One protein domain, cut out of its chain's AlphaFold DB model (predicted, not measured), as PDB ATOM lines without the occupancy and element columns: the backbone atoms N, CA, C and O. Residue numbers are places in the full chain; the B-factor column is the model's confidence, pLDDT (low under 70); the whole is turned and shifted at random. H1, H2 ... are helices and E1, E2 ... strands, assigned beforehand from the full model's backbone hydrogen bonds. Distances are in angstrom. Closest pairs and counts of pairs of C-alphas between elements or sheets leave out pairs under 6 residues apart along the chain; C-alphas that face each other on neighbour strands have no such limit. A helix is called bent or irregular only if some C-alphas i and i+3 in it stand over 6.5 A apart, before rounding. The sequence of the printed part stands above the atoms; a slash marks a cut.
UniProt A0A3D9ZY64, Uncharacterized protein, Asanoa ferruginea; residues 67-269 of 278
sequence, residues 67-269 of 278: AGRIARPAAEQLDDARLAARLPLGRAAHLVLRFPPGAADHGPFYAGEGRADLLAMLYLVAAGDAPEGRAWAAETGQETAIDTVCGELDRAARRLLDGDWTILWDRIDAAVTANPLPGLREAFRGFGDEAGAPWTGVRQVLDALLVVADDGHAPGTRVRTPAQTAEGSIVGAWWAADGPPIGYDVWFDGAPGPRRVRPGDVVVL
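AT A GLANCE: This is residues 67 to 269 of the 278 residues of an uncharacterized protein of Asanoa ferruginea (UniProt A0A3D9ZY64). Two lobes stand end to end: a body of helices, H2 to H8, and a small, strongly twisted four-stranded sheet, E3 to E6, with H9 between them, running across E4. The helical hairpin of H7 and H8 lies at one side of the body, H2 and H5 at another, and the small strand hairpin of E1 and E2 comes close to H9. The printed part has 203 residues, with nine named helices and six named strands that follow along the chain as H1 H2 H3 E1 E2 H4 H5 H6 H7 H8 H9 E3 E4 E5 E6; helices hold 97 and strands 29 of the 126 residues in named elements, and the class is mixed, helices and strands. The sheet's order is E3 E4 E5 E6, antiparallel throughout. The whole is compact, with a radius of gyration of the C-alphas of 17.2 A and spans of 51 by 41 by 30 A.

IN THESE COORDINATES: Find C-alpha 67 at (215.313, 420.311, 476.816), where H1, residues 67 to 70, begins. Next come H2, residues 74 to 85, 16.5 A long, H3, 89 to 98, E1, 102 to 104, E2, 107 to 109, H4, 115 to 126, 16.1 A, and H5, 134 to 138. H6, residues 143 to 160, 23.5 A, has a kink of 65 degrees near residue 150 and is irregular: C-alphas 149 and 152 are 7.7 A apart. H7, 165 to 178, 19.6 A, and H8, 182 to 191, precede H9, 199 to 210, 16.4 A. The strands E3, 222 to 224, E4, 231 to 239, 22.9 A, E5, 245 to 252, 19.0 A, and E6, 259 to 261, follow; E6 ends at C-alpha 261, (237.442, 404.932, 489.049).

HOW THE PARTS SIT: Look first at H4, the hub, which touches H3, H6, H7, H8 and H9; its closest C-alphas to H3 are Ala 116 and Ala 92, 5.0 A. H2 touches H3, H5 and H6, and H1 is close to H2 but not clearly touching, Arg 69 to Gln 77, 7.9 A between C-alphas. H9 is on the sheet at a height of 6.3 A, over E4, across it at 82 degrees on the local plane. E3 to E6 form a meander, each strand the antiparallel neighbour of the one before: find N 223 and O 232 at 2.8 A, N 235 and O 249 at 2.8 A, N 248 and O 261 at 2.9 A. In the hairpin E1 and E2, N 102 and O 109 are 2.8 A apart. Every O i to N i+4 pair is within hydrogen-bond range in H2, H3, H4, H5, H7, H8 and H9, 12 of 14 in H6; H1 is too short for one.

THE WHOLE: The C-alphas farthest apart, Pro 180 and Ala 227, are 52.4 A apart. The printed part has no cut, and its one long link is H9 to E3. Its mean pLDDT is 91.9; residues 105 to 106 are under 70.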
ATOM      1  N   ALA A  67     216.027 419.547 477.833       80.94
ATOM      2  CA  ALA A  67     215.313 420.311 476.816       80.94
ATOM      3  C   ALA A  67     213.804 420.347 477.100       80.94
ATOM      4  O   ALA A  67     213.183 421.404 477.028       80.94
ATOM      5  N   GLY A  68     213.225 419.211 477.494       84.19
ATOM      6  CA  GLY A  68     211.818 419.111 477.868       84.19
ATOM      7  C   GLY A  68     211.457 419.915 479.116       84.19
ATOM      8  O   GLY A  68     210.338 420.410 479.193       84.19
ATOM      9  N   ARG A  69     212.379 420.072 480.075       83.62
ATOM     10  CA  ARG A  69     212.187 420.918 481.267       83.62
ATOM     11  C   ARG A  69     212.303 422.404 480.944       83.62
ATOM     12  O   ARG A  69     211.436 423.168 481.347       83.62
ATOM     13  N   ILE A  70     213.310 422.801 480.164       84.19
ATOM     14  CA  ILE A  70     213.486 424.197 479.725       84.19
ATOM     15  C   ILE A  70     212.296 424.659 478.875       84.19
ATOM     16  O   ILE A  70     211.861 425.802 478.982       84.19
ATOM     17  N   ALA A  71     211.745 423.768 478.049       87.88
ATOM     18  CA  ALA A  71     210.603 424.069 477.195       87.88
ATOM     19  C   ALA A  71     209.257 424.153 477.945       87.88
ATOM     20  O   ALA A  71     208.236 424.431 477.311       87.88
ATOM     21  N   ARG A  72     209.212 423.898 479.264       89.69
ATOM     22  CA  ARG A  72     207.961 423.974 480.035       89.69
ATOM     23  C   ARG A  72     207.432 425.410 480.084       89.69
ATOM     24  O   ARG A  72     208.230 426.344 480.169       89.69
ATOM     25  N   PRO A  73     206.105 425.614 480.097       95.56
ATOM     26  CA  PRO A  73     205.521 426.924 480.365       95.56
ATOM     27  C   PRO A  73     205.999 427.497 481.707       95.56
ATOM     28  O   PRO A  73     206.170 426.755 482.670       95.56
ATOM     29  N   ALA A  74     206.137 428.823 481.802       95.75
ATOM     30  CA  ALA A  74     206.620 429.492 483.015       95.75
ATOM     31  C   ALA A  74     205.793 429.155 484.274       95.75
ATOM     32  O   ALA A  74     206.350 429.033 485.359       95.75
ATOM     33  N   ALA A  75     204.477 428.960 484.127       97.00
ATOM     34  CA  ALA A  75     203.613 428.522 485.223       97.00
ATOM     35  C   ALA A  75     203.972 427.111 485.728       97.00
ATOM     36  O   ALA A  75     204.067 426.915 486.935       97.00
ATOM     37  N   GLU A  76     204.244 426.158 484.825       95.62
ATOM     38  CA  GLU A  76     204.695 424.811 485.210       95.62
ATOM     39  C   GLU A  76     206.065 424.875 485.906       95.62
ATOM     40  O   GLU A  76     206.244 424.248 486.945       95.62
ATOM     41  N   GLN A  77     207.003 425.687 485.400       95.19
ATOM     42  CA  GLN A  77     208.319 425.873 486.034       95.19
ATOM     43  C   GLN A  77     208.205 426.460 487.453       95.19
ATOM     44  O   GLN A  77     208.905 426.034 488.372       95.19
ATOM     45  N   LEU A  78     207.292 427.417 487.652       97.31
ATOM     46  CA  LEU A  78     207.008 427.996 488.964       97.31
ATOM     47  C   LEU A  78     206.421 426.963 489.933       97.31
ATOM     48  O   LEU A  78     206.838 426.899 491.091       97.31
ATOM     49  N   ASP A  79     205.487 426.134 489.472       97.56
ATOM     50  CA  ASP A  79     204.912 425.060 490.285       97.56
ATOM     51  C   ASP A  79     205.954 423.989 490.635       97.56
ATOM     52  O   ASP A  79     206.014 423.546 491.786       97.56
ATOM     53  N   ASP A  80     206.828 423.633 489.691       95.88
ATOM     54  CA  ASP A  80     207.952 422.724 489.915       95.88
ATOM     55  C   ASP A  80     208.919 423.272 490.977       95.88
ATOM     56  O   ASP A  80     209.284 422.549 491.909       95.88
ATOM     57  N   ALA A  81     209.296 424.551 490.886       96.94
ATOM     58  CA  ALA A  81     210.180 425.203 491.851       96.94
ATOM     59  C   ALA A  81     209.539 425.289 493.249       96.94
ATOM     60  O   ALA A  81     210.185 425.001 494.262       96.94
ATOM     61  N   ARG A  82     208.240 425.606 493.324       98.00
ATOM     62  CA  ARG A  82     207.478 425.606 494.584       98.00
ATOM     63  C   ARG A  82     207.345 424.213 495.183       98.00
ATOM     64  O   ARG A  82     207.428 424.079 496.404       98.00
ATOM     65  N   LEU A  83     207.161 423.179 494.365       97.94
ATOM     66  CA  LEU A  83     207.181 421.792 494.826       97.94
ATOM     67  C   LEU A  83     208.564 421.440 495.393       97.94
ATOM     68  O   LEU A  83     208.646 420.966 496.526       97.94
ATOM     69  N   ALA A  84     209.637 421.756 494.662       97.25
ATOM     70  CA  ALA A  84     211.025 421.498 495.053       97.25
ATOM     71  C   ALA A  84     211.443 422.191 496.364       97.25
ATOM     72  O   ALA A  84     212.326 421.702 497.077       97.25
ATOM     73  N   ALA A  85     210.813 423.323 496.689       97.31
ATOM     74  CA  ALA A  85     211.067 424.089 497.903       97.31
ATOM     75  C   ALA A  85     210.372 423.526 499.156       97.31
ATOM     76  O   ALA A  85     210.789 423.843 500.273       97.31
ATOM     77  N   ARG A  86     209.322 422.704 499.020       96.69
ATOM     78  CA  ARG A  86     208.540 422.177 500.155       96.69
ATOM     79  C   ARG A  86     209.229 420.961 500.778       96.69
ATOM     80  O   ARG A  86     209.321 419.915 500.149       96.69
ATOM     81  N   LEU A  87     209.661 421.061 502.033       95.75
ATOM     82  CA  LEU A  87     210.277 419.943 502.762       95.75
ATOM     83  C   LEU A  87     209.276 419.242 503.695       95.75
ATOM     84  O   LEU A  87     208.362 419.900 504.191       95.75
ATOM     85  N   PRO A  88     209.461 417.938 503.967       97.19
ATOM     86  CA  PRO A  88     210.379 417.026 503.268       97.19
ATOM     87  C   PRO A  88     209.774 416.471 501.961       97.19
ATOM     88  O   PRO A  88     210.497 416.178 501.010       97.19
ATOM     89  N   LEU A  89     208.440 416.363 501.902       97.31
ATOM     90  CA  LEU A  89     207.709 415.612 500.875       97.31
ATOM     91  C   LEU A  89     207.806 416.228 499.474       97.31
ATOM     92  O   LEU A  89     207.977 415.507 498.498       97.31
ATOM     93  N   GLY A  90     207.700 417.554 499.359       97.50
ATOM     94  CA  GLY A  90     207.689 418.218 498.055       97.50
ATOM     95  C   GLY A  90     209.025 418.107 497.326       97.50
ATOM     96  O   GLY A  90     209.049 417.718 496.162       97.50
ATOM     97  N   ARG A  91     210.141 418.348 498.025       97.56
ATOM     98  CA  ARG A  91     211.493 418.176 497.486       97.56
ATOM     99  C   ARG A  91     211.722 416.739 497.039       97.56
ATOM    100  O   ARG A  91     212.165 416.516 495.917       97.56
ATOM    101  N   ALA A  92     211.367 415.772 497.881       98.19
ATOM    102  CA  ALA A  92     211.496 414.359 497.550       98.19
ATOM    103  C   ALA A  92     210.679 413.970 496.303       98.19
ATOM    104  O   ALA A  92     211.211 413.349 495.382       98.19
ATOM    105  N   ALA A  93     209.413 414.394 496.234       97.81
ATOM    106  CA  ALA A  93     208.550 414.160 495.080       97.81
ATOM    107  C   ALA A  93     209.107 414.815 493.806       97.81
ATOM    108  O   ALA A  93     209.195 414.166 492.764       97.81
ATOM    109  N   HIS A  94     209.547 416.074 493.899       96.69
ATOM    110  CA  HIS A  94     210.158 416.797 492.786       96.69
ATOM    111  C   HIS A  94     211.380 416.057 492.228       96.69
ATOM    112  O   HIS A  94     211.497 415.886 491.016       96.69
ATOM    113  N   LEU A  95     212.274 415.569 493.094       96.06
ATOM    114  CA  LEU A  95     213.470 414.852 492.652       96.06
ATOM    115  C   LEU A  95     213.142 413.515 491.981       96.06
ATOM    116  O   LEU A  95     213.731 413.190 490.954       96.06
ATOM    117  N   VAL A  96     212.168 412.759 492.489       95.31
ATOM    118  CA  VAL A  96     211.730 411.508 491.844       95.31
ATOM    119  C   VAL A  96     211.084 411.763 490.479       95.31
ATOM    120  O   VAL A  96     211.312 410.989 489.549       95.31
ATOM    121  N   LEU A  97     210.337 412.863 490.329       93.06
ATOM    122  CA  LEU A  97     209.801 413.302 489.035       93.06
ATOM    123  C   LEU A  97     210.907 413.763 488.077       93.06
ATOM    124  O   LEU A  97     210.809 413.554 486.868       93.06
ATOM    125  N   ARG A  98     211.959 414.400 488.604       90.94
ATOM    126  CA  ARG A  98     213.118 414.853 487.823       90.94
ATOM    127  C   ARG A  98     213.998 413.716 487.336       90.94
ATOM    128  O   ARG A  98     214.514 413.801 486.225       90.94
ATOM    129  N   PHE A  99     214.127 412.669 488.136       91.44
ATOM    130  CA  PHE A  99     214.948 411.500 487.852       91.44
ATOM    131  C   PHE A  99     214.059 410.242 487.841       91.44
ATOM    132  O   PHE A  99     214.078 409.444 488.793       91.44
ATOM    133  N   PRO A 100     213.224 410.076 486.797       90.19
ATOM    134  CA  PRO A 100     212.351 408.919 486.681       90.19
ATOM    135  C   PRO A 100     213.175 407.644 486.423       90.19
ATOM    136  O   PRO A 100     214.303 407.736 485.928       90.19
ATOM    137  N   PRO A 101     212.628 406.454 486.737       90.38
ATOM    138  CA  PRO A 101     213.319 405.197 486.487       90.38
ATOM    139  C   PRO A 101     213.642 405.027 485.001       90.38
ATOM    140  O   PRO A 101     212.783 405.240 484.145       90.38
ATOM    141  N   GLY A 102     214.872 404.625 484.702       83.38
ATOM    142  CA  GLY A 102     215.342 404.306 483.359       83.38
ATOM    143  C   GLY A 102     215.852 402.871 483.292       83.38
ATOM    144  O   GLY A 102     216.444 402.369 484.245       83.38
ATOM    145  N   ALA A 103     215.641 402.205 482.161       76.25
ATOM    146  CA  ALA A 103     216.281 400.924 481.886       76.25
ATOM    147  C   ALA A 103     217.665 401.156 481.266       76.25
ATOM    148  O   ALA A 103     217.833 402.049 480.435       76.25
ATOM    149  N   ALA A 104     218.635 400.333 481.647       71.81
ATOM    150  CA  ALA A 104     219.914 400.226 480.965       71.81
ATOM    151  C   ALA A 104     220.415 398.782 480.994       71.81
ATOM    152  O   ALA A 104     219.958 397.964 481.795       71.81
ATOM    153  N   ASP A 105     221.402 398.498 480.148       69.19
ATOM    154  CA  ASP A 105     221.964 397.156 479.957       69.19
ATOM    155  C   ASP A 105     222.588 396.555 481.231       69.19
ATOM    156  O   ASP A 105     222.790 395.345 481.314       69.19
ATOM    157  N   HIS A 106     222.879 397.376 482.246       69.44
ATOM    158  CA  HIS A 106     223.505 396.954 483.510       69.44
ATOM    159  C   HIS A 106     222.603 397.169 484.728       69.44
ATOM    160  O   HIS A 106     223.085 397.306 485.850       69.44
ATOM    161  N   GLY A 107     221.289 397.199 484.505       73.00
ATOM    162  CA  GLY A 107     220.282 397.314 485.552       73.00
ATOM    163  C   GLY A 107     219.510 398.630 485.506       73.00
ATOM    164  O   GLY A 107     219.778 399.506 484.678       73.00
ATOM    165  N   PRO A 108     218.496 398.763 486.371       85.38
ATOM    166  CA  PRO A 108     217.616 399.911 486.334       85.38
ATOM    167  C   PRO A 108     218.272 401.116 487.027       85.38
ATOM    168  O   PRO A 108     218.710 401.039 488.176       85.38
ATOM    169  N   PHE A 109     218.326 402.247 486.329       90.12
ATOM    170  CA  PHE A 109     218.752 403.527 486.881       90.12
ATOM    171  C   PHE A 109     217.580 404.236 487.536       90.12
ATOM    172  O   PHE A 109     216.472 404.232 487.002       90.12
ATOM    173  N   TYR A 110     217.832 404.889 488.667       92.19
ATOM    174  CA  TYR A 110     216.836 405.669 489.393       92.19
ATOM    175  C   TYR A 110     215.573 404.847 489.680       92.19
ATOM    176  O   TYR A 110     214.465 405.354 489.580       92.19
ATOM    177  N   ALA A 111     215.700 403.556 489.973       91.94
ATOM    178  CA  ALA A 111     214.555 402.682 490.212       91.94
ATOM    179  C   ALA A 111     214.390 402.330 491.688       91.94
ATOM    180  O   ALA A 111     215.272 402.577 492.507       91.94
ATOM    181  N   GLY A 112     213.233 401.766 492.018       92.75
ATOM    182  CA  GLY A 112     212.839 401.426 493.379       92.75
ATOM    183  C   GLY A 112     211.487 402.041 493.715       92.75
ATOM    184  O   GLY A 112     211.243 403.225 493.460       92.75
ATOM    185  N   GLU A 113     210.597 401.220 494.254       93.69
ATOM    186  CA  GLU A 113     209.325 401.672 494.807       93.69
ATOM    187  C   GLU A 113     209.570 402.402 496.136       93.69
ATOM    188  O   GLU A 113     210.493 402.063 496.870       93.69
ATOM    189  N   GLY A 114     208.807 403.462 496.416       95.75
ATOM    190  CA  GLY A 114     208.962 404.251 497.648       95.75
ATOM    191  C   GLY A 114     210.168 405.204 497.685       95.75
ATOM    192  O   GLY A 114     210.502 405.729 498.745       95.75
ATOM    193  N   ARG A 115     210.840 405.483 496.551       97.12
ATOM    194  CA  ARG A 115     211.987 406.427 496.517       97.12
ATOM    195  C   ARG A 115     211.650 407.800 497.092       97.12
ATOM    196  O   ARG A 115     212.496 408.403 497.746       97.12
ATOM    197  N   ALA A 116     210.444 408.299 496.822       97.94
ATOM    198  CA  ALA A 116     210.000 409.595 497.324       97.94
ATOM    199  C   ALA A 116     209.873 409.570 498.853       97.94
ATOM    200  O   ALA A 116     210.324 410.499 499.518       97.94
ATOM    201  N   ASP A 117     209.342 408.488 499.418       98.12
ATOM    202  CA  ASP A 117     209.195 408.343 500.863       98.12
ATOM    203  C   ASP A 117     210.553 408.219 501.554       98.12
ATOM    204  O   ASP A 117     210.814 408.931 502.523       98.12
ATOM    205  N   LEU A 118     211.461 407.401 501.009       97.81
ATOM    206  CA  LEU A 118     212.815 407.282 501.548       97.81
ATOM    207  C   LEU A 118     213.578 408.617 501.461       97.81
ATOM    208  O   LEU A 118     214.186 409.033 502.443       97.81
ATOM    209  N   LEU A 119     213.503 409.345 500.340       98.38
ATOM    210  CA  LEU A 119     214.084 410.692 500.235       98.38
ATOM    211  C   LEU A 119     213.495 411.653 501.272       98.38
ATOM    212  O   LEU A 119     214.237 412.404 501.900       98.38
ATOM    213  N   ALA A 120     212.178 411.628 501.479       98.12
ATOM    214  CA  ALA A 120     211.534 412.473 502.476       98.12
ATOM    215  C   ALA A 120     212.006 412.135 503.900       98.12
ATOM    216  O   ALA A 120     212.267 413.046 504.684       98.12
ATOM    217  N   MET A 121     212.187 410.852 504.225       97.81
ATOM    218  CA  MET A 121     212.764 410.415 505.502       97.81
ATOM    219  C   MET A 121     214.209 410.890 505.673       97.81
ATOM    220  O   MET A 121     214.562 411.398 506.735       97.81
ATOM    221  N   LEU A 122     215.036 410.804 504.627       97.75
ATOM    222  CA  LEU A 122     216.400 411.339 504.667       97.75
ATOM    223  C   LEU A 122     216.402 412.852 504.886       97.75
ATOM    224  O   LEU A 122     217.199 413.346 505.679       97.75
ATOM    225  N   TYR A 123     215.489 413.590 504.246       97.94
ATOM    226  CA  TYR A 123     215.340 415.022 504.490       97.94
ATOM    227  C   TYR A 123     214.845 415.335 505.898       97.94
ATOM    228  O   TYR A 123     215.303 416.320 506.456       97.94
ATOM    229  N   LEU A 124     213.981 414.514 506.503       96.12
ATOM    230  CA  LEU A 124     213.611 414.671 507.915       96.12
ATOM    231  C   LEU A 124     214.819 414.501 508.843       96.12
ATOM    232  O   LEU A 124     214.974 415.266 509.786       96.12
ATOM    233  N   VAL A 125     215.680 413.518 508.572       96.62
ATOM    234  CA  VAL A 125     216.883 413.262 509.383       96.62
ATOM    235  C   VAL A 125     217.971 414.317 509.148       96.62
ATOM    236  O   VAL A 125     218.738 414.624 510.061       96.62
ATOM    237  N   ALA A 126     218.070 414.847 507.927       95.81
ATOM    238  CA  ALA A 126     219.073 415.834 507.535       95.81
ATOM    239  C   ALA A 126     218.663 417.283 507.839       95.81
ATOM    240  O   ALA A 126     219.541 418.131 508.000       95.81
ATOM    241  N   ALA A 127     217.362 417.580 507.916       84.06
ATOM    242  CA  ALA A 127     216.839 418.902 508.239       84.06
ATOM    243  C   ALA A 127     217.011 419.186 509.737       84.06
ATOM    244  O   ALA A 127     216.069 419.069 510.512       84.06
ATOM    245  N   GLY A 128     218.234 419.545 510.135       77.06
ATOM    246  CA  GLY A 128     218.466 420.250 511.395       77.06
ATOM    247  C   GLY A 128     217.783 421.615 511.327       77.06
ATOM    248  O   GLY A 128     216.672 421.775 511.822       77.06
ATOM    249  N   ASP A 129     218.398 422.548 510.597       71.81
ATOM    250  CA  ASP A 129     217.773 423.805 510.189       71.81
ATOM    251  C   ASP A 129     217.408 423.736 508.706       71.81
ATOM    252  O   ASP A 129     218.210 423.346 507.851       71.81
ATOM    253  N   ALA A 130     216.163 424.074 508.382       79.50
ATOM    254  CA  ALA A 130     215.733 424.085 506.995       79.50
ATOM    255  C   ALA A 130     216.387 425.273 506.269       79.50
ATOM    256  O   ALA A 130     216.349 426.382 506.804       79.50
ATOM    257  N   PRO A 131     216.927 425.095 505.047       86.81
ATOM    258  CA  PRO A 131     217.707 426.148 504.412       86.81
ATOM    259  C   PRO A 131     216.845 427.394 504.183       86.81
ATOM    260  O   PRO A 131     215.698 427.305 503.707       86.81
ATOM    261  N   GLU A 132     217.396 428.541 504.573       91.19
ATOM    262  CA  GLU A 132     216.779 429.854 504.417       91.19
ATOM    263  C   GLU A 132     216.673 430.240 502.935       91.19
ATOM    264  O   GLU A 132     217.327 429.670 502.067       91.19
ATOM    265  N   GLY A 133     215.800 431.192 502.600       93.25
ATOM    266  CA  GLY A 133     215.686 431.699 501.226       93.25
ATOM    267  C   GLY A 133     214.999 430.763 500.220       93.25
ATOM    268  O   GLY A 133     214.681 431.210 499.120       93.25
ATOM    269  N   ARG A 134     214.665 429.513 500.582       95.56
ATOM    270  CA  ARG A 134     213.941 428.566 499.701       95.56
ATOM    271  C   ARG A 134     212.650 429.133 499.122       95.56
ATOM    272  O   ARG A 134     212.384 428.954 497.940       95.56
ATOM    273  N   ALA A 135     211.843 429.792 499.955       95.56
ATOM    274  CA  ALA A 135     210.573 430.366 499.519       95.56
ATOM    275  C   ALA A 135     210.792 431.458 498.466       95.56
ATOM    276  O   ALA A 135     210.087 431.490 497.469       95.56
ATOM    277  N   TRP A 136     211.810 432.302 498.644       96.94
ATOM    278  CA  TRP A 136     212.162 433.325 497.662       96.94
ATOM    279  C   TRP A 136     212.724 432.712 496.373       96.94
ATOM    280  O   TRP A 136     212.289 433.071 495.282       96.94
ATOM    281  N   ALA A 137     213.628 431.735 496.487       97.31
ATOM    282  CA  ALA A 137     214.178 431.031 495.333       97.31
ATOM    283  C   ALA A 137     213.083 430.309 494.523       97.31
ATOM    284  O   ALA A 137     213.151 430.292 493.296       97.31
ATOM    285  N   ALA A 138     212.034 429.796 495.178       97.31
ATOM    286  CA  ALA A 138     210.896 429.166 494.506       97.31
ATOM    287  C   ALA A 138     210.153 430.133 493.583       97.31
ATOM    288  O   ALA A 138     209.754 429.751 492.486       97.31
ATOM    289  N   GLU A 139     210.015 431.395 493.992       97.81
ATOM    290  CA  GLU A 139     209.300 432.416 493.223       97.81
ATOM    291  C   GLU A 139     210.047 432.852 491.954       97.81
ATOM    292  O   GLU A 139     209.464 433.501 491.088       97.81
ATOM    293  N   THR A 140     211.312 432.452 491.787       96.12
ATOM    294  CA  THR A 140     212.044 432.657 490.526       96.12
ATOM    295  C   THR A 140     211.584 431.713 489.411       96.12
ATOM    296  O   THR A 140     211.890 431.956 488.245       96.12
ATOM    297  N   GLY A 141     210.897 430.614 489.754       95.06
ATOM    298  CA  GLY A 141     210.579 429.523 488.829       95.06
ATOM    299  C   GLY A 141     211.797 428.730 488.345       95.06
ATOM    300  O   GLY A 141     211.659 427.863 487.490       95.06
ATOM    301  N   GLN A 142     212.994 428.996 488.878       93.44
ATOM    302  CA  GLN A 142     214.220 428.309 488.483       93.44
ATOM    303  C   GLN A 142     214.544 427.178 489.457       93.44
ATOM    304  O   GLN A 142     214.957 427.404 490.593       93.44
ATOM    305  N   GLU A 143     214.441 425.938 488.985       92.06
ATOM    306  CA  GLU A 143     214.817 424.753 489.768       92.06
ATOM    307  C   GLU A 143     216.278 424.803 490.229       92.06
ATOM    308  O   GLU A 143     216.584 424.430 491.355       92.06
ATOM    309  N   THR A 144     217.176 425.345 489.401       91.62
ATOM    310  CA  THR A 144     218.593 425.499 489.753       91.62
ATOM    311  C   THR A 144     218.803 426.429 490.944       91.62
ATOM    312  O   THR A 144     219.707 426.188 491.734       91.62
ATOM    313  N   ALA A 145     217.966 427.461 491.117       94.62
ATOM    314  CA  ALA A 145     218.040 428.332 492.290       94.62
ATOM    315  C   ALA A 145     217.665 427.565 493.569       94.62
ATOM    316  O   ALA A 145     218.309 427.721 494.607       94.62
ATOM    317  N   ILE A 146     216.664 426.683 493.479       96.56
ATOM    318  CA  ILE A 146     216.285 425.780 494.568       96.56
ATOM    319  C   ILE A 146     217.389 424.757 494.859       96.56
ATOM    320  O   ILE A 146     217.686 424.507 496.026       96.56
ATOM    321  N   ASP A 147     218.009 424.183 493.827       94.94
ATOM    322  CA  ASP A 147     219.132 423.252 493.980       94.94
ATOM    323  C   ASP A 147     220.309 423.913 494.704       94.94
ATOM    324  O   ASP A 147     220.873 423.323 495.621       94.94
ATOM    325  N   THR A 148     220.646 425.158 494.352       94.06
ATOM    326  CA  THR A 148     221.718 425.906 495.022       94.06
ATOM    327  C   THR A 148     221.415 426.125 496.503       94.06
ATOM    328  O   THR A 148     222.257 425.822 497.343       94.06
ATOM    329  N   VAL A 149     220.212 426.602 496.842       96.19
ATOM    330  CA  VAL A 149     219.825 426.871 498.240       96.19
ATOM    331  C   VAL A 149     219.771 425.588 499.079       96.19
ATOM    332  O   VAL A 149     220.098 425.601 500.262       96.19
ATOM    333  N   CYS A 150     219.366 424.469 498.483       96.00
ATOM    334  CA  CYS A 150     219.251 423.192 499.183       96.00
ATOM    335  C   CYS A 150     220.518 422.324 499.128       96.00
ATOM    336  O   CYS A 150     220.520 421.251 499.730       96.00
ATOM    337  N   GLY A 151     221.586 422.757 498.452       94.31
ATOM    338  CA  GLY A 151     222.746 421.909 498.165       94.31
ATOM    339  C   GLY A 151     223.407 421.299 499.407       94.31
ATOM    340  O   GLY A 151     223.805 420.133 499.387       94.31
ATOM    341  N   GLU A 152     223.476 422.039 500.519       94.19
ATOM    342  CA  GLU A 152     224.003 421.516 501.788       94.19
ATOM    343  C   GLU A 152     223.090 420.456 502.411       94.19
ATOM    344  O   GLU A 152     223.576 419.421 502.875       94.19
ATOM    345  N   LEU A 153     221.772 420.678 502.370       96.19
ATOM    346  CA  LEU A 153     220.770 419.718 502.833       96.19
ATOM    347  C   LEU A 153     220.813 418.436 501.992       96.19
ATOM    348  O   LEU A 153     220.798 417.338 502.546       96.19
ATOM    349  N   ASP A 154     220.909 418.555 500.667       96.12
ATOM    350  CA  ASP A 154     221.017 417.406 499.765       96.12
ATOM    351  C   ASP A 154     222.302 416.622 500.007       96.12
ATOM    352  O   ASP A 154     222.291 415.389 500.030       96.12
ATOM    353  N   ARG A 155     223.414 417.323 500.252       95.06
ATOM    354  CA  ARG A 155     224.685 416.680 500.582       95.06
ATOM    355  C   ARG A 155     224.633 416.011 501.954       95.06
ATOM    356  O   ARG A 155     225.162 414.914 502.114       95.06
ATOM    357  N   ALA A 156     223.955 416.610 502.934       95.69
ATOM    358  CA  ALA A 156     223.707 415.982 504.227       95.69
ATOM    359  C   ALA A 156     222.861 414.709 504.084       95.69
ATOM    360  O   ALA A 156     223.272 413.663 504.586       95.69
ATOM    361  N   ALA A 157     221.757 414.762 503.332       96.94
ATOM    362  CA  ALA A 157     220.926 413.598 503.026       96.94
ATOM    363  C   ALA A 157     221.721 412.505 502.293       96.94
ATOM    364  O   ALA A 157     221.617 411.326 502.630       96.94
ATOM    365  N   ARG A 158     222.585 412.883 501.341       96.38
ATOM    366  CA  ARG A 158     223.443 411.939 500.618       96.38
ATOM    367  C   ARG A 158     224.455 411.251 501.529       96.38
ATOM    368  O   ARG A 158     224.659 410.050 501.371       96.38
ATOM    369  N   ARG A 159     225.067 411.971 502.476       95.19
ATOM    370  CA  ARG A 159     226.037 411.402 503.433       95.19
ATOM    371  C   ARG A 159     225.410 410.382 504.379       95.19
ATOM    372  O   ARG A 159     226.089 409.437 504.760       95.19
ATOM    373  N   LEU A 160     224.127 410.534 504.726       95.81
ATOM    374  CA  LEU A 160     223.415 409.537 505.536       95.81
ATOM    375  C   LEU A 160     223.473 408.145 504.896       95.81
ATOM    376  O   LEU A 160     223.641 407.160 505.604       95.81
ATOM    377  N   LEU A 161     223.409 408.078 503.564       94.94
ATOM    378  CA  LEU A 161     223.433 406.824 502.811       94.94
ATOM    379  C   LEU A 161     224.783 406.102 502.837       94.94
ATOM    380  O   LEU A 161     224.821 404.929 502.485       94.94
ATOM    381  N   ASP A 162     225.881 406.782 503.182       92.94
ATOM    382  CA  ASP A 162     227.217 406.173 503.292       92.94
ATOM    383  C   ASP A 162     227.514 405.627 504.697       92.94
ATOM    384  O   ASP A 162     228.560 405.010 504.902       92.94
ATOM    385  N   GLY A 163     226.627 405.881 505.662       91.50
ATOM    386  CA  GLY A 163     226.762 405.414 507.037       91.50
ATOM    387  C   GLY A 163     226.282 403.977 507.250       91.50
ATOM    388  O   GLY A 163     225.863 403.283 506.328       91.50
ATOM    389  N   ASP A 164     226.324 403.551 508.511       93.38
ATOM    390  CA  ASP A 164     225.717 402.295 508.946       93.38
ATOM    391  C   ASP A 164     224.188 402.384 508.825       93.38
ATOM    392  O   ASP A 164     223.561 403.283 509.400       93.38
ATOM    393  N   TRP A 165     223.592 401.458 508.069       91.94
ATOM    394  CA  TRP A 165     222.158 401.465 507.801       91.94
ATOM    395  C   TRP A 165     221.331 401.272 509.076       91.94
ATOM    396  O   TRP A 165     220.261 401.865 509.175       91.94
ATOM    397  N   THR A 166     221.821 400.512 510.062       92.38
ATOM    398  CA  THR A 166     221.093 400.259 511.316       92.38
ATOM    399  C   THR A 166     220.943 401.549 512.116       92.38
ATOM    400  O   THR A 166     219.841 401.922 512.512       92.38
ATOM    401  N   ILE A 167     222.036 402.310 512.232       94.81
ATOM    402  CA  ILE A 167     222.053 403.625 512.883       94.81
ATOM    403  C   ILE A 167     221.169 404.614 512.118       94.81
ATOM    404  O   ILE A 167     220.453 405.415 512.722       94.81
ATOM    405  N   LEU A 168     221.214 404.594 510.782       94.81
ATOM    406  CA  LEU A 168     220.334 405.429 509.968       94.81
ATOM    407  C   LEU A 168     218.858 405.074 510.196       94.81
ATOM    408  O   LEU A 168     218.034 405.981 510.304       94.81
ATOM    409  N   TRP A 169     218.530 403.789 510.302       94.44
ATOM    410  CA  TRP A 169     217.166 403.317 510.511       94.44
ATOM    411  C   TRP A 169     216.586 403.820 511.832       94.44
ATOM    412  O   TRP A 169     215.496 404.387 511.836       94.44
ATOM    413  N   ASP A 170     217.352 403.729 512.922       95.25
ATOM    414  CA  ASP A 170     216.961 404.267 514.232       95.25
ATOM    415  C   ASP A 170     216.726 405.783 514.175       95.25
ATOM    416  O   ASP A 170     215.771 406.314 514.748       95.25
ATOM    417  N   ARG A 171     217.573 406.508 513.431       96.50
ATOM    418  CA  ARG A 171     217.408 407.954 513.228       96.50
ATOM    419  C   ARG A 171     216.157 408.282 512.422       96.50
ATOM    420  O   ARG A 171     215.483 409.259 512.748       96.50
ATOM    421  N   ILE A 172     215.843 407.498 511.390       95.62
ATOM    422  CA  ILE A 172     214.605 407.650 510.618       95.62
ATOM    423  C   ILE A 172     213.396 407.364 511.514       95.62
ATOM    424  O   ILE A 172     212.465 408.169 511.531       95.62
ATOM    425  N   ASP A 173     213.418 406.281 512.295       95.44
ATOM    426  CA  ASP A 173     212.335 405.932 513.219       95.44
ATOM    427  C   ASP A 173     212.058 407.071 514.209       95.44
ATOM    428  O   ASP A 173     210.911 407.512 514.353       95.44
ATOM    429  N   ALA A 174     213.117 407.613 514.818       95.75
ATOM    430  CA  ALA A 174     213.032 408.751 515.723       95.75
ATOM    431  C   ALA A 174     212.489 410.010 515.022       95.75
ATOM    432  O   ALA A 174     211.575 410.658 515.538       95.75
ATOM    433  N   ALA A 175     212.997 410.344 513.831       95.69
ATOM    434  CA  ALA A 175     212.591 411.539 513.092       95.69
ATOM    435  C   ALA A 175     211.124 411.484 512.637       95.69
ATOM    436  O   ALA A 175     210.401 412.474 512.777       95.69
ATOM    437  N   VAL A 176     210.667 410.331 512.139       95.06
ATOM    438  CA  VAL A 176     209.272 410.106 511.724       95.06
ATOM    439  C   VAL A 176     208.335 410.060 512.936       95.06
ATOM    440  O   VAL A 176     207.186 410.486 512.841       95.06
ATOM    441  N   THR A 177     208.809 409.584 514.091       95.00
ATOM    442  CA  THR A 177     208.046 409.629 515.349       95.00
ATOM    443  C   THR A 177     207.881 411.063 515.855       95.00
ATOM    444  O   THR A 177     206.789 411.442 516.274       95.00
ATOM    445  N   ALA A 178     208.937 411.876 515.780       94.94
ATOM    446  CA  ALA A 178     208.901 413.282 516.182       94.94
ATOM    447  C   ALA A 178     208.091 414.166 515.214       94.94
ATOM    448  O   ALA A 178     207.492 415.151 515.639       94.94
ATOM    449  N   ASN A 179     208.050 413.809 513.925       91.94
ATOM    450  CA  ASN A 179     207.353 414.550 512.872       91.94
ATOM    451  C   ASN A 179     206.304 413.651 512.202       91.94
ATOM    452  O   ASN A 179     206.568 413.091 511.131       91.94
ATOM    453  N   PRO A 180     205.118 413.488 512.816       88.06
ATOM    454  CA  PRO A 180     204.124 412.539 512.343       88.06
ATOM    455  C   PRO A 180     203.538 412.983 510.999       88.06
ATOM    456  O   PRO A 180     202.608 413.783 510.921       88.06
ATOM    457  N   LEU A 181     204.080 412.412 509.926       91.50
ATOM    458  CA  LEU A 181     203.531 412.458 508.576       91.50
ATOM    459  C   LEU A 181     202.918 411.079 508.292       91.50
ATOM    460  O   LEU A 181     203.680 410.129 508.092       91.50
ATOM    461  N   PRO A 182     201.575 410.931 508.304       84.50
ATOM    462  CA  PRO A 182     200.922 409.619 508.313       84.50
ATOM    463  C   PRO A 182     201.427 408.650 507.235       84.50
ATOM    464  O   PRO A 182     201.763 407.513 507.557       84.50
ATOM    465  N   GLY A 183     201.584 409.123 505.992       92.81
ATOM    466  CA  GLY A 183     202.081 408.296 504.885       92.81
ATOM    467  C   GLY A 183     203.530 407.823 505.053       92.81
ATOM    468  O   GLY A 183     203.847 406.692 504.703       92.81
ATOM    469  N   LEU A 184     204.409 408.629 505.666       94.38
ATOM    470  CA  LEU A 184     205.807 408.230 505.867       94.38
ATOM    471  C   LEU A 184     205.955 407.166 506.953       94.38
ATOM    472  O   LEU A 184     206.801 406.287 506.828       94.38
ATOM    473  N   ARG A 185     205.135 407.200 508.012       94.44
ATOM    474  CA  ARG A 185     205.181 406.154 509.048       94.44
ATOM    475  C   ARG A 185     204.789 404.793 508.479       94.44
ATOM    476  O   ARG A 185     205.383 403.784 508.853       94.44
ATOM    477  N   GLU A 186     203.793 404.772 507.601       94.12
ATOM    478  CA  GLU A 186     203.365 403.564 506.903       94.12
ATOM    479  C   GLU A 186     204.438 403.076 505.927       94.12
ATOM    480  O   GLU A 186     204.846 401.921 506.026       94.12
ATOM    481  N   ALA A 187     204.975 403.961 505.080       94.00
ATOM    482  CA  ALA A 187     206.055 403.619 504.153       94.00
ATOM    483  C   ALA A 187     207.294 403.069 504.881       94.00
ATOM    484  O   ALA A 187     207.844 402.047 504.479       94.00
ATOM    485  N   PHE A 188     207.690 403.687 505.999       94.00
ATOM    486  CA  PHE A 188     208.829 403.241 506.805       94.00
ATOM    487  C   PHE A 188     208.643 401.809 507.319       94.00
ATOM    488  O   PHE A 188     209.549 400.985 507.225       94.00
ATOM    489  N   ARG A 189     207.441 401.488 507.813       91.69
ATOM    490  CA  ARG A 189     207.094 400.120 508.226       91.69
ATOM    491  C   ARG A 189     207.047 399.160 507.041       91.69
ATOM    492  O   ARG A 189     207.439 398.010 507.194       91.69
ATOM    493  N   GLY A 190     206.564 399.629 505.891       92.00
ATOM    494  CA  GLY A 190     206.451 398.850 504.660       92.00
ATOM    495  C   GLY A 190     207.798 398.433 504.074       92.00
ATOM    496  O   GLY A 190     207.891 397.346 503.515       92.00
ATOM    497  N   PHE A 191     208.846 399.243 504.248       90.94
ATOM    498  CA  PHE A 191     210.196 398.862 503.824       90.94
ATOM    499  C   PHE A 191     210.745 397.670 504.611       90.94
ATOM    500  O   PHE A 191     211.447 396.848 504.033       90.94
ATOM    501  N   GLY A 192     210.397 397.545 505.895       81.94
ATOM    502  CA  GLY A 192     210.760 396.405 506.743       81.94
ATOM    503  C   GLY A 192     212.241 396.350 507.134       81.94
ATOM    504  O   GLY A 192     212.550 396.401 508.323       81.94
ATOM    505  N   ASP A 193     213.140 396.251 506.153       77.50
ATOM    506  CA  ASP A 193     214.591 396.127 506.307       77.50
ATOM    507  C   ASP A 193     215.380 396.818 505.170       77.50
ATOM    508  O   ASP A 193     214.829 397.539 504.333       77.50
ATOM    509  N   GLU A 194     216.704 396.615 505.150       76.06
ATOM    510  CA  GLU A 194     217.588 397.165 504.118       76.06
ATOM    511  C   GLU A 194     217.219 396.682 502.705       76.06
ATOM    512  O   GLU A 194     217.283 397.467 501.760       76.06
ATOM    513  N   ALA A 195     216.811 395.419 502.547       76.69
ATOM    514  CA  ALA A 195     216.527 394.826 501.244       76.69
ATOM    515  C   ALA A 195     215.210 395.338 500.640       76.69
ATOM    516  O   ALA A 195     215.075 395.376 499.415       76.69
ATOM    517  N   GLY A 196     214.253 395.743 501.478       75.25
ATOM    518  CA  GLY A 196     212.981 396.313 501.037       75.25
ATOM    519  C   GLY A 196     213.031 397.800 500.667       75.25
ATOM    520  O   GLY A 196     212.120 398.288 499.995       75.25
ATOM    521  N   ALA A 197     214.075 398.537 501.062       79.94
ATOM    522  CA  ALA A 197     214.181 399.976 500.815       79.94
ATOM    523  C   ALA A 197     214.900 400.321 499.487       79.94
ATOM    524  O   ALA A 197     215.881 399.681 499.099       79.94
ATOM    525  N   PRO A 198     214.478 401.387 498.775       92.62
ATOM    526  CA  PRO A 198     214.990 401.736 497.445       92.62
ATOM    527  C   PRO A 198     216.324 402.511 497.482       92.62
ATOM    528  O   PRO A 198     216.486 403.542 496.818       92.62
ATOM    529  N   TRP A 199     217.297 402.028 498.259       94.38
ATOM    530  CA  TRP A 199     218.563 402.715 498.540       94.38
ATOM    531  C   TRP A 199     219.338 403.101 497.287       94.38
ATOM    532  O   TRP A 199     219.774 404.246 497.156       94.38
ATOM    533  N   THR A 200     219.494 402.167 496.348       93.75
ATOM    534  CA  THR A 200     220.259 402.393 495.115       93.75
ATOM    535  C   THR A 200     219.657 403.522 494.290       93.75
ATOM    536  O   THR A 200     220.375 404.429 493.872       93.75
ATOM    537  N   GLY A 201     218.336 403.519 494.101       94.62
ATOM    538  CA  GLY A 201     217.658 404.563 493.341       94.62
ATOM    539  C   GLY A 201     217.747 405.925 494.011       94.62
ATOM    540  O   GLY A 201     218.001 406.917 493.333       94.62
ATOM    541  N   VAL A 202     217.576 405.989 495.334       97.25
ATOM    542  CA  VAL A 202     217.708 407.243 496.093       97.25
ATOM    543  C   VAL A 202     219.142 407.779 496.055       97.25
ATOM    544  O   VAL A 202     219.340 408.970 495.808       97.25
ATOM    545  N   ARG A 203     220.146 406.908 496.210       96.44
ATOM    546  CA  ARG A 203     221.564 407.267 496.068       96.44
ATOM    547  C   ARG A 203     221.847 407.849 494.687       96.44
ATOM    548  O   ARG A 203     222.440 408.917 494.596       96.44
ATOM    549  N   GLN A 204     221.359 407.202 493.629       95.12
ATOM    550  CA  GLN A 204     221.532 407.680 492.257       95.12
ATOM    551  C   GLN A 204     220.864 409.037 492.016       95.12
ATOM    552  O   GLN A 204     221.455 409.881 491.349       95.12
ATOM    553  N   VAL A 205     219.663 409.267 492.562       95.94
ATOM    554  CA  VAL A 205     218.972 410.567 492.482       95.94
ATOM    555  C   VAL A 205     219.819 411.678 493.100       95.94
ATOM    556  O   VAL A 205     220.026 412.711 492.467       95.94
ATOM    557  N   LEU A 206     220.332 411.464 494.314       96.94
ATOM    558  CA  LEU A 206     221.156 412.459 495.000       96.94
ATOM    559  C   LEU A 206     222.518 412.639 494.321       96.94
ATOM    560  O   LEU A 206     222.963 413.770 494.168       96.94
ATOM    561  N   ASP A 207     223.150 411.562 493.847       95.69
ATOM    562  CA  ASP A 207     224.385 411.656 493.063       95.69
ATOM    563  C   ASP A 207     224.160 412.500 491.803       95.69
ATOM    564  O   ASP A 207     224.914 413.435 491.558       95.69
ATOM    565  N   ALA A 208     223.094 412.228 491.044       93.44
ATOM    566  CA  ALA A 208     222.753 412.977 489.837       93.44
ATOM    567  C   ALA A 208     222.453 414.453 490.113       93.44
ATOM    568  O   ALA A 208     222.816 415.295 489.301       93.44
ATOM    569  N   LEU A 209     221.807 414.770 491.238       93.94
ATOM    570  CA  LEU A 209     221.534 416.145 491.652       93.94
ATOM    571  C   LEU A 209     222.819 416.899 492.014       93.94
ATOM    572  O   LEU A 209     223.017 418.029 491.575       93.94
ATOM    573  N   LEU A 210     223.692 416.281 492.809       93.31
ATOM    574  CA  LEU A 210     224.869 416.951 493.358       93.31
ATOM    575  C   LEU A 210     225.964 417.158 492.308       93.31
ATOM    576  O   LEU A 210     226.633 418.187 492.336       93.31
ATOM    577  N   VAL A 211     226.117 416.248 491.337       91.31
ATOM    578  CA  VAL A 211     227.132 416.413 490.274       91.31
ATOM    579  C   VAL A 211     226.857 417.616 489.375       91.31
ATOM    580  O   VAL A 211     227.776 418.104 488.725       91.31
ATOM    581  N   VAL A 212     225.618 418.122 489.340       84.38
ATOM    582  CA  VAL A 212     225.241 419.285 488.521       84.38
ATOM    583  C   VAL A 212     225.999 420.541 488.931       84.38
ATOM    584  O   VAL A 212     226.402 421.315 488.064       84.38
ATOM    585  N   ALA A 213     226.166 420.747 490.239       84.44
ATOM    586  CA  ALA A 213     226.829 421.927 490.785       84.44
ATOM    587  C   ALA A 213     228.356 421.877 490.617       84.44
ATOM    588  O   ALA A 213     229.008 422.916 490.623       84.44
ATOM    589  N   ASP A 214     228.898 420.674 490.449       84.75
ATOM    590  CA  ASP A 214     230.326 420.369 490.508       84.75
ATOM    591  C   ASP A 214     230.916 419.987 489.132       84.75
ATOM    592  O   ASP A 214     232.009 419.428 489.062       84.75
ATOM    593  N   ASP A 215     230.180 420.246 488.042       82.75
ATOM    594  CA  ASP A 215     230.529 419.840 486.670       82.75
ATOM    595  C   ASP A 215     230.945 418.356 486.569       82.75
ATOM    596  O   ASP A 215     231.940 417.995 485.944       82.75
ATOM    597  N   GLY A 216     230.188 417.483 487.237       89.00
ATOM    598  CA  GLY A 216     230.405 416.040 487.228       89.00
ATOM    599  C   GLY A 216     229.492 415.288 486.259       89.00
ATOM    600  O   GLY A 216     228.737 415.859 485.463       89.00
ATOM    601  N   HIS A 217     229.534 413.959 486.367       91.12
ATOM    602  CA  HIS A 217     228.766 413.063 485.509       91.12
ATOM    603  C   HIS A 217     227.750 412.236 486.293       91.12
ATOM    604  O   HIS A 217     228.108 411.519 487.229       91.12
ATOM    605  N   ALA A 218     226.477 412.322 485.905       92.25
ATOM    606  CA  ALA A 218     225.396 411.620 486.591       92.25
ATOM    607  C   ALA A 218     225.416 410.104 486.320       92.25
ATOM    608  O   ALA A 218     225.909 409.666 485.270       92.25
ATOM    609  N   PRO A 219     224.820 409.290 487.214       93.19
ATOM    610  CA  PRO A 219     224.502 407.901 486.913       93.19
ATOM    611  C   PRO A 219     223.807 407.728 485.549       93.19
ATOM    612  O   PRO A 219     223.050 408.577 485.088       93.19
ATOM    613  N   GLY A 220     224.121 406.643 484.850       90.19
ATOM    614  CA  GLY A 220     223.686 406.399 483.473       90.19
ATOM    615  C   GLY A 220     224.588 407.003 482.393       90.19
ATOM    616  O   GLY A 220     224.464 406.616 481.235       90.19
ATOM    617  N   THR A 221     225.527 407.887 482.742       90.75
ATOM    618  CA  THR A 221     226.543 408.375 481.792       90.75
ATOM    619  C   THR A 221     227.454 407.232 481.368       90.75
ATOM    620  O   THR A 221     228.016 406.546 482.228       90.75
ATOM    621  N   ARG A 222     227.634 407.033 480.059       91.69
ATOM    622  CA  ARG A 222     228.573 406.038 479.549       91.69
ATOM    623  C   ARG A 222     229.977 406.588 479.515       91.69
ATOM    624  O   ARG A 222     230.245 407.704 479.066       91.69
ATOM    625  N   VAL A 223     230.880 405.732 479.940       92.88
ATOM    626  CA  VAL A 223     232.291 406.027 480.041       92.88
ATOM    627  C   VAL A 223     233.100 404.830 479.585       92.88
ATOM    628  O   VAL A 223     232.631 403.696 479.554       92.88
ATOM    629  N   ARG A 224     234.364 405.079 479.294       93.88
ATOM    630  CA  ARG A 224     235.415 404.064 479.244       93.88
ATOM    631  C   ARG A 224     236.609 404.578 480.032       93.88
ATOM    632  O   ARG A 224     236.663 405.756 480.382       93.88
ATOM    633  N   THR A 225     237.598 403.732 480.281       90.50
ATOM    634  CA  THR A 225     238.888 404.229 480.789       90.50
ATOM    635  C   THR A 225     239.851 404.466 479.624       90.50
ATOM    636  O   THR A 225     239.700 403.863 478.561       90.50
ATOM    637  N   PRO A 226     240.875 405.323 479.762       82.38
ATOM    638  CA  PRO A 226     241.921 405.433 478.748       82.38
ATOM    639  C   PRO A 226     242.684 404.117 478.530       82.38
ATOM    640  O   PRO A 226     243.131 403.841 477.420       82.38
ATOM    641  N   ALA A 227     242.834 403.312 479.589       78.56
ATOM    642  CA  ALA A 227     243.609 402.073 479.578       78.56
ATOM    643  C   ALA A 227     242.826 400.850 479.068       78.56
ATOM    644  O   ALA A 227     243.442 399.862 478.672       78.56
ATOM    645  N   GLN A 228     241.490 400.892 479.086       73.94
ATOM    646  CA  GLN A 228     240.631 399.787 478.660       73.94
ATOM    647  C   GLN A 228     239.692 400.246 477.547       73.94
ATOM    648  O   GLN A 228     239.080 401.304 477.631       73.94
ATOM    649  N   THR A 229     239.521 399.415 476.521       76.88
ATOM    650  CA  THR A 229     238.491 399.635 475.495       76.88
ATOM    651  C   THR A 229     237.089 399.278 475.982       76.88
ATOM    652  O   THR A 229     236.131 399.532 475.266       76.88
ATOM    653  N   ALA A 230     236.967 398.662 477.162       87.75
ATOM    654  CA  ALA A 230     235.678 398.329 477.745       87.75
ATOM    655  C   ALA A 230     234.928 399.613 478.119       87.75
ATOM    656  O   ALA A 230     235.433 400.451 478.874       87.75
ATOM    657  N   GLU A 231     233.729 399.737 477.572       92.94
ATOM    658  CA  GLU A 231     232.764 400.760 477.937       92.94
ATOM    659  C   GLU A 231     231.982 400.317 479.177       92.94
ATOM    660  O   GLU A 231     232.054 399.164 479.604       92.94
ATOM    661  N   GLY A 232     231.291 401.256 479.802       92.62
ATOM    662  CA  GLY A 232     230.496 401.036 480.996       92.62
ATOM    663  C   GLY A 232     229.615 402.230 481.298       92.62
ATOM    664  O   GLY A 232     229.681 403.249 480.614       92.62
ATOM    665  N   SER A 233     228.813 402.122 482.350       93.25
ATOM    666  CA  SER A 233     227.972 403.217 482.840       93.25
ATOM    667  C   SER A 233     228.370 403.609 484.257       93.25
ATOM    668  O   SER A 233     228.613 402.739 485.095       93.25
ATOM    669  N   ILE A 234     228.378 404.907 484.558       93.75
ATOM    670  CA  ILE A 234     228.432 405.390 485.942       93.75
ATOM    671  C   ILE A 234     227.157 404.919 486.654       93.75
ATOM    672  O   ILE A 234     226.057 405.140 486.159       93.75
ATOM    673  N   VAL A 235     227.293 404.261 487.802       94.06
ATOM    674  CA  VAL A 235     226.172 403.772 488.628       94.06
ATOM    675  C   VAL A 235     226.067 404.456 489.985       94.06
ATOM    676  O   VAL A 235     225.032 404.331 490.638       94.06
ATOM    677  N   GLY A 236     227.093 405.214 490.369       94.38
ATOM    678  CA  GLY A 236     227.125 406.028 491.577       94.38
ATOM    679  C   GLY A 236     228.336 406.957 491.598       94.38
ATOM    680  O   GLY A 236     229.286 406.784 490.829       94.38
ATOM    681  N   ALA A 237     228.291 407.943 492.485       95.25
ATOM    682  CA  ALA A 237     229.355 408.912 492.703       95.25
ATOM    683  C   ALA A 237     229.821 408.907 494.157       95.25
ATOM    684  O   ALA A 237     229.097 408.540 495.092       95.25
ATOM    685  N   TRP A 238     231.080 409.285 494.328       94.94
ATOM    686  CA  TRP A 238     231.763 409.299 495.606       94.94
ATOM    687  C   TRP A 238     232.155 410.692 495.978       94.94
ATOM    688  O   TRP A 238     232.732 411.413 495.170       94.94
ATOM    689  N   TRP A 239     231.936 411.020 497.235       94.25
ATOM    690  CA  TRP A 239     232.025 412.382 497.696       94.25
ATOM    691  C   TRP A 239     233.047 412.477 498.818       94.25
ATOM    692  O   TRP A 239     233.122 411.605 499.685       94.25
ATOM    693  N   ALA A 240     233.836 413.547 498.795       92.12
ATOM    694  CA  ALA A 240     234.463 414.031 500.014       92.12
ATOM    695  C   ALA A 240     233.394 414.692 500.911       92.12
ATOM    696  O   ALA A 240     232.196 414.664 500.613       92.12
ATOM    697  N   ALA A 241     233.817 415.279 502.033       87.06
ATOM    698  CA  ALA A 241     232.905 416.027 502.899       87.06
ATOM    699  C   ALA A 241     232.207 417.169 502.134       87.06
ATOM    700  O   ALA A 241     231.008 417.403 502.327       87.06
ATOM    701  N   ASP A 242     232.951 417.816 501.242       87.12
ATOM    702  CA  ASP A 242     232.586 418.955 500.414       87.12
ATOM    703  C   ASP A 242     233.181 418.847 498.994       87.12
ATOM    704  O   ASP A 242     234.037 418.006 498.713       87.12
ATOM    705  N   GLY A 243     232.690 419.695 498.085       89.19
ATOM    706  CA  GLY A 243     233.206 419.810 496.720       89.19
ATOM    707  C   GLY A 243     232.832 418.654 495.774       89.19
ATOM    708  O   GLY A 243     231.922 417.869 496.077       89.19
ATOM    709  N   PRO A 244     233.525 418.552 494.622       90.75
ATOM    710  CA  PRO A 244     233.167 417.648 493.531       90.75
ATOM    711  C   PRO A 244     233.341 416.166 493.892       90.75
ATOM    712  O   PRO A 244     234.017 415.832 494.873       90.75
ATOM    713  N   PRO A 245     232.791 415.244 493.078       92.94
ATOM    714  CA  PRO A 245     233.044 413.825 493.255       92.94
ATOM    715  C   PRO A 245     234.541 413.504 493.213       92.94
ATOM    716  O   PRO A 245     235.258 413.904 492.296       92.94
ATOM    717  N   ILE A 246     235.010 412.700 494.165       94.81
ATOM    718  CA  ILE A 246     236.387 412.179 494.190       94.81
ATOM    719  C   ILE A 246     236.540 410.886 493.376       94.81
ATOM    720  O   ILE A 246     237.658 410.413 493.151       94.81
ATOM    721  N   GLY A 247     235.424 410.299 492.941       95.12
ATOM    722  CA  GLY A 247     235.373 409.023 492.238       95.12
ATOM    723  C   GLY A 247     233.974 408.682 491.738       95.12
ATOM    724  O   GLY A 247     232.982 409.278 492.156       95.12
ATOM    725  N   TYR A 248     233.921 407.689 490.860       95.75
ATOM    726  CA  TYR A 248     232.695 407.094 490.349       95.75
ATOM    727  C   TYR A 248     232.744 405.579 490.526       95.75
ATOM    728  O   TYR A 248     233.793 404.956 490.340       95.75
ATOM    729  N   ASP A 249     231.594 404.985 490.824       95.75
ATOM    730  CA  ASP A 249     231.370 403.563 490.610       95.75
ATOM    731  C   ASP A 249     230.909 403.376 489.163       95.75
ATOM    732  O   ASP A 249     229.892 403.935 488.752       95.75
ATOM    733  N   VAL A 250     231.661 402.606 488.379       94.38
ATOM    734  CA  VAL A 250     231.376 402.326 486.968       94.38
ATOM    735  C   VAL A 250     231.157 400.838 486.769       94.38
ATOM    736  O   VAL A 250     232.029 400.021 487.073       94.38
ATOM    737  N   TRP A 251     230.003 400.480 486.219       94.31
ATOM    738  CA  TRP A 251     229.720 399.120 485.786       94.31
ATOM    739  C   TRP A 251     230.126 398.968 484.323       94.31
ATOM    740  O   TRP A 251     229.449 399.476 483.433       94.31
ATOM    741  N   PHE A 252     231.262 398.309 484.089       93.25
ATOM    742  CA  PHE A 252     231.756 398.021 482.741       93.25
ATOM    743  C   PHE A 252     230.989 396.868 482.092       93.25
ATOM    744  O   PHE A 252     230.621 395.903 482.763       93.25
ATOM    745  N   ASP A 253     230.794 396.946 480.783       91.44
ATOM    746  CA  ASP A 253     230.049 395.964 480.006       91.44
ATOM    747  C   ASP A 253     230.665 394.566 480.162       91.44
ATOM    748  O   ASP A 253     231.873 394.366 480.009       91.44
ATOM    749  N   GLY A 254     229.828 393.583 480.504       89.06
ATOM    750  CA  GLY A 254     230.258 392.202 480.753       89.06
ATOM    751  C   GLY A 254     231.027 391.986 482.064       89.06
ATOM    752  O   GLY A 254     231.451 390.864 482.340       89.06
ATOM    753  N   ALA A 255     231.214 393.022 482.889       91.31
ATOM    754  CA  ALA A 255     231.829 392.881 484.203       91.31
ATOM    755  C   ALA A 255     230.817 392.353 485.243       91.31
ATOM    756  O   ALA A 255     229.631 392.686 485.180       91.31
ATOM    757  N   PRO A 256     231.276 391.583 486.249       91.44
ATOM    758  CA  PRO A 256     230.399 391.009 487.273       91.44
ATOM    759  C   PRO A 256     229.883 392.036 488.296       91.44
ATOM    760  O   PRO A 256     229.067 391.690 489.141       91.44
ATOM    761  N   GLY A 257     230.374 393.278 488.259       91.44
ATOM    762  CA  GLY A 257     229.972 394.327 489.188       91.44
ATOM    763  C   GLY A 257     230.703 395.653 488.958       91.44
ATOM    764  O   GLY A 257     231.584 395.737 488.089       91.44
ATOM    765  N   PRO A 258     230.351 396.689 489.741       93.69
ATOM    766  CA  PRO A 258     230.921 398.019 489.607       93.69
ATOM    767  C   PRO A 258     232.389 398.074 490.041       93.69
ATOM    768  O   PRO A 258     232.837 397.359 490.941       93.69
ATOM    769  N   ARG A 259     233.145 398.968 489.405       94.81
ATOM    770  CA  ARG A 259     234.535 399.288 489.726       94.81
ATOM    771  C   ARG A 259     234.686 400.771 490.009       94.81
ATOM    772  O   ARG A 259     234.115 401.611 489.325       94.81
ATOM    773  N   ARG A 260     235.534 401.065 490.982       95.62
ATOM    774  CA  ARG A 260     235.829 402.414 491.457       95.62
ATOM    775  C   ARG A 260     236.873 403.046 490.544       95.62
ATOM    776  O   ARG A 260     237.953 402.479 490.368       95.62
ATOM    777  N   VAL A 261     236.561 404.200 489.969       95.00
ATOM    778  CA  VAL A 261     237.442 404.932 489.049       95.00
ATOM    779  C   VAL A 261     237.499 406.407 489.426       95.00
ATOM    780  O   VAL A 261     236.523 406.975 489.912       95.00
ATOM    781  N   ARG A 262     238.655 407.044 489.228       93.69
ATOM    782  CA  ARG A 262     238.805 408.482 489.486       93.69
ATOM    783  C   ARG A 262     238.229 409.289 488.318       93.69
ATOM    784  O   ARG A 262     238.298 408.810 487.186       93.69
ATOM    785  N   PRO A 263     237.777 410.537 488.535       91.19
ATOM    786  CA  PRO A 263     237.293 411.395 487.450       91.19
ATOM    787  C   PRO A 263     238.327 411.612 486.332       91.19
ATOM    788  O   PRO A 263     237.980 411.674 485.159       91.19
ATOM    789  N   GLY A 264     239.619 411.672 486.671       89.06
ATOM    790  CA  GLY A 264     240.700 411.789 485.681       89.06
ATOM    791  C   GLY A 264     240.967 410.520 484.859       89.06
ATOM    792  O   GLY A 264     241.620 410.605 483.823       89.06
ATOM    793  N   ASP A 265     240.449 409.370 485.300       91.25
ATOM    794  CA  ASP A 265     240.662 408.058 484.678       91.25
ATOM    795  C   ASP A 265     239.450 407.595 483.855       91.25
ATOM    796  O   ASP A 265     239.426 406.466 483.359       91.25
ATOM    797  N   VAL A 266     238.443 408.456 483.696       91.06
ATOM    798  CA  VAL A 266     237.269 408.201 482.861       91.06
ATOM    799  C   VAL A 266     237.262 409.105 481.636       91.06
ATOM    800  O   VAL A 266     237.686 410.259 481.663       91.06
ATOM    801  N   VAL A 267     236.765 408.549 480.544       91.31
ATOM    802  CA  VAL A 267     236.476 409.239 479.294       91.31
ATOM    803  C   VAL A 267     234.989 409.092 479.050       91.31
ATOM    804  O   VAL A 267     234.502 407.966 478.960       91.31
ATOM    805  N   VAL A 268     234.281 410.210 478.956       91.00
ATOM    806  CA  VAL A 268     232.860 410.233 478.621       91.00
ATOM    807  C   VAL A 268     232.711 410.007 477.127       91.00
ATOM    808  O   VAL A 268     233.416 410.622 476.319       91.00
ATOM    809  N   LEU A 269     231.819 409.087 476.767       89.88
ATOM    810  CA  LEU A 269     231.580 408.747 475.371       89.88
ATOM    811  C   LEU A 269     230.825 409.876 474.657       89.88
ATOM    812  O   LEU A 269     230.101 410.659 475.269       89.88
TER     813      LEU A 269